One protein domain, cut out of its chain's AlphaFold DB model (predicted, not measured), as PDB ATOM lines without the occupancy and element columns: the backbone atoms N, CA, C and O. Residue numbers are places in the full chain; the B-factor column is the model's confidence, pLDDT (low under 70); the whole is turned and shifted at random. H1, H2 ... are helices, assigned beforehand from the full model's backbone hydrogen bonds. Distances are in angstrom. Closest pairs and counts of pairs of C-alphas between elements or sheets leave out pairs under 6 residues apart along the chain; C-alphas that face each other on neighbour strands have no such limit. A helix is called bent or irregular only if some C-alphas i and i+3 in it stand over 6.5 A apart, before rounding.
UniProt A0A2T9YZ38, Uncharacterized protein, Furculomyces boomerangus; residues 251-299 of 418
ATOM      1  N   ALA A 251      51.886 -23.296 -19.250       77.12
ATOM      2  CA  ALA A 251      50.866 -23.098 -18.221       77.12
ATOM      3  C   ALA A 251      50.447 -24.439 -17.602       77.12
ATOM      4  O   ALA A 251      50.344 -24.522 -16.379       77.12
ATOM      5  N   TYR A 252      50.306 -25.473 -18.435       82.44
ATOM      6  CA  TYR A 252      50.064 -26.851 -18.011       82.44
ATOM      7  C   TYR A 252      51.144 -27.353 -17.042       82.44
ATOM      8  O   TYR A 252      50.845 -27.683 -15.896       82.44
ATOM      9  N   GLU A 253      52.416 -27.293 -17.446       83.88
ATOM     10  CA  GLU A 253      53.538 -27.764 -16.622       83.88
ATOM     11  C   GLU A 253      53.675 -26.984 -15.306       83.88
ATOM     12  O   GLU A 253      53.951 -27.550 -14.248       83.88
ATOM     13  N   LYS A 254      53.427 -25.668 -15.330       83.50
ATOM     14  CA  LYS A 254      53.413 -24.851 -14.106       83.50
ATOM     15  C   LYS A 254      52.318 -25.274 -13.134       83.50
ATOM     16  O   LYS A 254      52.535 -25.236 -11.925       83.50
ATOM     17  N   GLU A 255      51.138 -25.606 -13.643       80.25
ATOM     18  CA  GLU A 255      50.018 -26.052 -12.821       80.25
ATOM     19  C   GLU A 255      50.269 -27.440 -12.236       80.25
ATOM     20  O   GLU A 255      50.077 -27.628 -11.034       80.25
ATOM     21  N   LYS A 256      50.797 -28.359 -13.051       83.62
ATOM     22  CA  LYS A 256      51.251 -29.682 -12.620       83.62
ATOM     23  C   LYS A 256      52.263 -29.580 -11.475       83.62
ATOM     24  O   LYS A 256      52.037 -30.145 -10.406       83.62
ATOM     25  N   GLN A 257      53.312 -28.768 -11.642       85.56
ATOM     26  CA  GLN A 257      54.309 -28.523 -10.593       85.56
ATOM     27  C   GLN A 257      53.684 -27.909  -9.332       85.56
ATOM     28  O   GLN A 257      53.970 -28.334  -8.218       85.56
ATOM     29  N   TRP A 258      52.800 -26.920  -9.484       81.50
ATOM     30  CA  TRP A 258      52.155 -26.267  -8.343       81.50
ATOM     31  C   TRP A 258      51.265 -27.226  -7.536       81.50
ATOM     32  O   TRP A 258      51.242 -27.147  -6.304       81.50
ATOM     33  N   LYS A 259      50.535 -28.134  -8.202       79.94
ATOM     34  CA  LYS A 259      49.733 -29.178  -7.539       79.94
ATOM     35  C   LYS A 259      50.633 -30.166  -6.794       79.94
ATOM     36  O   LYS A 259      50.328 -30.492  -5.646       79.94
ATOM     37  N   HIS A 260      51.751 -30.566  -7.403       83.50
ATOM     38  CA  HIS A 260      52.772 -31.390  -6.758       83.50
ATOM     39  C   HIS A 260      53.293 -30.730  -5.469       83.50
ATOM     40  O   HIS A 260      53.162 -31.296  -4.384       83.50
ATOM     41  N   ASP A 261      53.786 -29.491  -5.561       83.00
ATOM     42  CA  ASP A 261      54.379 -28.764  -4.431       83.00
ATOM     43  C   ASP A 261      53.386 -28.541  -3.279       83.00
ATOM     44  O   ASP A 261      53.749 -28.650  -2.108       83.00
ATOM     45  N   ASN A 262      52.121 -28.223  -3.577       77.94
ATOM     46  CA  ASN A 262      51.115 -28.040  -2.525       77.94
ATOM     47  C   ASN A 262      50.670 -29.351  -1.889       77.94
ATOM     48  O   ASN A 262      50.348 -29.354  -0.705       77.94
ATOM     49  N   SER A 263      50.647 -30.450  -2.645       77.62
ATOM     50  CA  SER A 263      50.374 -31.768  -2.074       77.62
ATOM     51  C   SER A 263      51.460 -32.163  -1.066       77.62
ATOM     52  O   SER A 263      51.138 -32.662   0.011       77.62
ATOM     53  N   LEU A 264      52.729 -31.854  -1.363       79.12
ATOM     54  CA  LEU A 264      53.837 -32.040  -0.421       79.12
ATOM     55  C   LEU A 264      53.675 -31.179   0.834       79.12
ATOM     56  O   LEU A 264      53.731 -31.716   1.936       79.12
ATOM     57  N   LYS A 265      53.389 -29.880   0.682       77.69
ATOM     58  CA  LYS A 265      53.160 -28.979   1.828       77.69
ATOM     59  C   LYS A 265      52.002 -29.429   2.707       77.69
ATOM     60  O   LYS A 265      52.129 -29.439   3.920       77.69
ATOM     61  N   LYS A 266      50.888 -29.854   2.105       72.94
ATOM     62  CA  LYS A 266      49.730 -30.342   2.861       72.94
ATOM     63  C   LYS A 266      50.079 -31.592   3.674       72.94
ATOM     64  O   LYS A 266      49.627 -31.724   4.806       72.94
ATOM     65  N   ARG A 267      50.919 -32.485   3.135       71.88
ATOM     66  CA  ARG A 267      51.469 -33.619   3.895       71.88
ATOM     67  C   ARG A 267      52.394 -33.166   5.028       71.88
ATOM     68  O   ARG A 267      52.292 -33.724   6.113       71.88
ATOM     69  N   GLU A 268      53.280 -32.196   4.792       75.88
ATOM     70  CA  GLU A 268      54.153 -31.629   5.835       75.88
ATOM     71  C   GLU A 268      53.328 -31.016   6.975       75.88
ATOM     72  O   GLU A 268      53.548 -31.375   8.127       75.88
ATOM     73  N   ASP A 269      52.315 -30.204   6.654       71.31
ATOM     74  CA  ASP A 269      51.403 -29.597   7.631       71.31
ATOM     75  C   ASP A 269      50.684 -30.668   8.477       71.31
ATOM     76  O   ASP A 269      50.564 -30.534   9.693       71.31
ATOM     77  N   VAL A 270      50.233 -31.765   7.854       68.19
ATOM     78  CA  VAL A 270      49.600 -32.898   8.556       68.19
ATOM     79  C   VAL A 270      50.584 -33.618   9.488       68.19
ATOM     80  O   VAL A 270      50.200 -34.015  10.587       68.19
ATOM     81  N   ILE A 271      51.845 -33.785   9.073       69.94
ATOM     82  CA  ILE A 271      52.890 -34.450   9.869       69.94
ATOM     83  C   ILE A 271      53.338 -33.568  11.044       69.94
ATOM     84  O   ILE A 271      53.524 -34.078  12.147       69.94
ATOM     85  N   GLU A 272      53.497 -32.256  10.842       64.75
ATOM     86  CA  GLU A 272      53.921 -31.319  11.894       64.75
ATOM     87  C   GLU A 272      52.863 -31.123  12.989       64.75
ATOM     88  O   GLU A 272      53.210 -30.816  14.132       64.75
ATOM     89  N   LEU A 273      51.580 -31.324  12.672       60.53
ATOM     90  CA  LEU A 273      50.483 -31.113  13.614       60.53
ATOM     91  C   LEU A 273      50.301 -32.225  14.661       60.53
ATOM     92  O   LEU A 273      49.434 -32.045  15.511       60.53
ATOM     93  N   ASN A 274      51.096 -33.313  14.652       51.09
ATOM     94  CA  ASN A 274      50.984 -34.451  15.588       51.09
ATOM     95  C   ASN A 274      49.515 -34.754  15.936       51.09
ATOM     96  O   ASN A 274      49.088 -34.581  17.081       51.09
ATOM     97  N   ILE A 275      48.717 -35.138  14.935       55.00
ATOM     98  CA  ILE A 275      47.344 -35.594  15.172       55.00
ATOM     99  C   ILE A 275      47.438 -36.967  15.849       55.00
ATOM    100  O   ILE A 275      47.388 -38.010  15.198       55.00
ATOM    101  N   ASP A 276      47.660 -36.941  17.162       48.81
ATOM    102  CA  ASP A 276      47.392 -38.051  18.060       48.81
ATOM    103  C   ASP A 276      45.862 -38.213  18.121       48.81
ATOM    104  O   ASP A 276      45.146 -37.318  18.568       48.81
ATOM    105  N   ASP A 277      45.403 -39.368  17.643       46.75
ATOM    106  CA  ASP A 277      44.066 -39.950  17.788       46.75
ATOM    107  C   ASP A 277      42.864 -39.279  17.066       46.75
ATOM    108  O   ASP A 277      42.260 -38.311  17.516       46.75
ATOM    109  N   ASP A 278      42.471 -39.971  15.987       51.62
ATOM    110  CA  ASP A 278      41.117 -40.223  15.458       51.62
ATOM    111  C   ASP A 278      40.296 -39.117  14.741       51.62
ATOM    112  O   ASP A 278      40.089 -37.999  15.207       51.62
ATOM    113  N   ASP A 279      39.758 -39.532  13.584       48.06
ATOM    114  CA  ASP A 279      38.622 -38.999  12.805       48.06
ATOM    115  C   ASP A 279      38.760 -37.875  11.751       48.06
ATOM    116  O   ASP A 279      37.759 -37.583  11.094       48.06
ATOM    117  N   ASN A 280      39.931 -37.287  11.450       48.22
ATOM    118  CA  ASN A 280      39.981 -36.256  10.379       48.22
ATOM    119  C   ASN A 280      41.196 -36.254   9.437       48.22
ATOM    120  O   ASN A 280      41.423 -35.282   8.711       48.22
ATOM    121  N   LEU A 281      41.970 -37.340   9.388       51.50
ATOM    122  CA  LEU A 281      42.964 -37.518   8.329       51.50
ATOM    123  C   LEU A 281      42.242 -37.912   7.038       51.50
ATOM    124  O   LEU A 281      41.874 -39.073   6.858       51.50
ATOM    125  N   ASN A 282      42.035 -36.958   6.127       53.28
ATOM    126  CA  ASN A 282      41.555 -37.300   4.795       53.28
ATOM    127  C   ASN A 282      42.642 -38.138   4.103       53.28
ATOM    128  O   ASN A 282      43.715 -37.635   3.779       53.28
ATOM    129  N   PHE A 283      42.392 -39.435   3.917       48.53
ATOM    130  CA  PHE A 283      43.353 -40.379   3.337       48.53
ATOM    131  C   PHE A 283      43.857 -39.925   1.955       48.53
ATOM    132  O   PHE A 283      45.004 -40.186   1.598       48.53
ATOM    133  N   GLU A 284      43.037 -39.176   1.217       53.19
ATOM    134  CA  GLU A 284      43.397 -38.529  -0.051       53.19
ATOM    135  C   GLU A 284      44.542 -37.512   0.106       53.19
ATOM    136  O   GLU A 284      45.444 -37.459  -0.730       53.19
ATOM    137  N   ASP A 285      44.591 -36.769   1.218       53.66
ATOM    138  CA  ASP A 285      45.665 -35.806   1.503       53.66
ATOM    139  C   ASP A 285      47.004 -36.511   1.764       53.66
ATOM    140  O   ASP A 285      48.080 -35.970   1.493       53.66
ATOM    141  N   LEU A 286      46.943 -37.764   2.223       54.97
ATOM    142  CA  LEU A 286      48.098 -38.630   2.425       54.97
ATOM    143  C   LEU A 286      48.494 -39.410   1.173       54.97
ATOM    144  O   LEU A 286      49.590 -39.959   1.169       54.97
ATOM    145  N   GLN A 287      47.696 -39.468   0.104       64.00
ATOM    146  CA  GLN A 287      48.054 -40.205  -1.121       64.00
ATOM    147  C   GLN A 287      49.048 -39.457  -2.019       64.00
ATOM    148  O   GLN A 287      49.828 -40.100  -2.722       64.00
ATOM    149  N   GLY A 288      49.164 -38.134  -1.869       65.12
ATOM    150  CA  GLY A 288      50.121 -37.328  -2.632       65.12
ATOM    151  C   GLY A 288      49.655 -37.053  -4.068       65.12
ATOM    152  O   GLY A 288      48.639 -37.572  -4.520       65.12
ATOM    153  N   PHE A 289      50.391 -36.216  -4.799       80.06
ATOM    154  CA  PHE A 289      50.063 -35.884  -6.186       80.06
ATOM    155  C   PHE A 289      50.481 -37.002  -7.152       80.06
ATOM    156  O   PHE A 289      51.656 -37.366  -7.211       80.06
ATOM    157  N   ASN A 290      49.529 -37.516  -7.940       84.94
ATOM    158  CA  ASN A 290      49.786 -38.482  -9.006       84.94
ATOM    159  C   ASN A 290      49.878 -37.776 -10.367       84.94
ATOM    160  O   ASN A 290      48.873 -37.368 -10.948       84.94
ATOM    161  N   GLU A 291      51.097 -37.660 -10.888       84.19
ATOM    162  CA  GLU A 291      51.361 -37.012 -12.174       84.19
ATOM    163  C   GLU A 291      50.737 -37.736 -13.369       84.19
ATOM    164  O   GLU A 291      50.263 -37.070 -14.283       84.19
ATOM    165  N   GLN A 292      50.713 -39.073 -13.370       85.44
ATOM    166  CA  GLN A 292      50.159 -39.848 -14.487       85.44
ATOM    167  C   GLN A 292      48.644 -39.686 -14.575       85.44
ATOM    168  O   GLN A 292      48.108 -39.514 -15.662       85.44
ATOM    169  N   GLU A 293      47.966 -39.699 -13.427       86.31
ATOM    170  CA  GLU A 293      46.526 -39.452 -13.362       86.31
ATOM    171  C   GLU A 293      46.193 -38.015 -13.782       86.31
ATOM    172  O   GLU A 293      45.223 -37.787 -14.500       86.31
ATOM    173  N   PHE A 294      47.013 -37.038 -13.377       85.38
ATOM    174  CA  PHE A 294      46.865 -35.657 -13.833       85.38
ATOM    175  C   PHE A 294      47.028 -35.554 -15.356       85.38
ATOM    176  O   PHE A 294      46.175 -34.963 -16.018       85.38
ATOM    177  N   ASP A 295      48.071 -36.180 -15.911       85.62
ATOM    178  CA  ASP A 295      48.307 -36.219 -17.354       85.62
ATOM    179  C   ASP A 295      47.160 -36.887 -18.106       85.62
ATOM    180  O   ASP A 295      46.734 -36.370 -19.132       85.62
ATOM    181  N   GLU A 296      46.627 -37.999 -17.602       86.12
ATOM    182  CA  GLU A 296      45.501 -38.700 -18.214       86.12
ATOM    183  C   GLU A 296      44.210 -37.872 -18.164       86.12
ATOM    184  O   GLU A 296      43.511 -37.767 -19.171       86.12
ATOM    185  N   TYR A 297      43.928 -37.224 -17.030       84.62
ATOM    186  CA  TYR A 297      42.736 -36.394 -16.835       84.62
ATOM    187  C   TYR A 297      42.695 -35.182 -17.776       84.62
ATOM    188  O   TYR A 297      41.641 -34.815 -18.304       84.62
ATOM    189  N   TYR A 298      43.851 -34.548 -17.982       84.38
ATOM    190  CA  TYR A 298      43.998 -33.383 -18.852       84.38
ATOM    191  C   TYR A 298      44.443 -33.733 -20.270       84.38
ATOM    192  O   TYR A 298      44.564 -32.834 -21.111       84.38
ATOM    193  N   LYS A 299      44.653 -35.024 -20.559       82.94
ATOM    194  CA  LYS A 299      45.022 -35.488 -21.888       82.94
ATOM    195  C   LYS A 299      43.938 -35.068 -22.861       82.94
ATOM    196  O   LYS A 299      42.777 -35.453 -22.754       82.94
TER     197      LYS A 299
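Overview. This is residues 251 to 299 of the 418 residues of an uncharacterized protein of Furculomyces boomerangus (UniProt A0A2T9YZ38). One long straight helix, H1, makes one side of a narrow rod, and the rest of the printed part loops out past its end and folds back along it, with two short helices, H2 and H3, on this returning stretch. The turn, residues 272 to 280, sticks out at one end, while H2 and H3 pack on different parts of H1 with few contacts. The 49 printed residues hold three named helices, in the order H1, H2, H3, and no named strand, and the class is all helix. The whole is loose, with a radius of gyration of the C-alphas of 13.1 A, and the C-alphas span 40 by 16 by 11 A.

Arrangement. H1, residues 251 to 272, is the longest helix, with 22 residues. H2, residues 283 to 287, touches H1 with 4 pairs of C-alphas within 8 A. The closest C-alphas of the two are those of Arg 267 and Leu 286, 6.2 A apart, and H1 touches H2 with residues 263 to 267 alone. H3, residues 291 to 298, only just touches H1, with 3 pairs of C-alphas within 8 A. Their closest C-alphas are those of Lys 256 and Glu 291, 7.3 A apart, and on H1 residues 256 to 260 alone take part. H1 and H3 run opposite ways at a steep tilt of 49 degrees. H2 and H3 are apart, though they follow each other in the chain. In H1, H2 and H3, every O i to N i+4 pair of the backbone is within hydrogen-bond range.

Along the chain. H1 begins at C-alpha 251, at (50.866, -23.098, -18.221), and ends at C-alpha 272, at (53.921, -31.319, 11.894), 31.4 A from first to last C-alpha. H2 has five residues, Phe 283 to Gln 287, and measures 6.5 A from first to last C-alpha. H3 has eight residues, Glu 291 to Tyr 298, and measures 10.6 A, with C-alpha 298 at (43.998, -33.383, -18.852). No helix is bent or irregular.

Size, cuts and confidence. The two C-alphas farthest apart are those of Ala 251 and Asp 277, 40.3 A. The first and last printed C-alphas, those of Ala 251 and Lys 299, are 14.2 A apart. Residues 272 to 280 stand free; without them the body of 40 residues spans 31 by 17 by 10 A. The link from H1 to H2 is short, with 10 residues, and the link from H2 to H3 is tight, with 3 residues. The printed part has no cut. The mean pLDDT of the printed part is 71.3, and residues 270 to 288 are under 70, a stretch of low confidence in this predicted model.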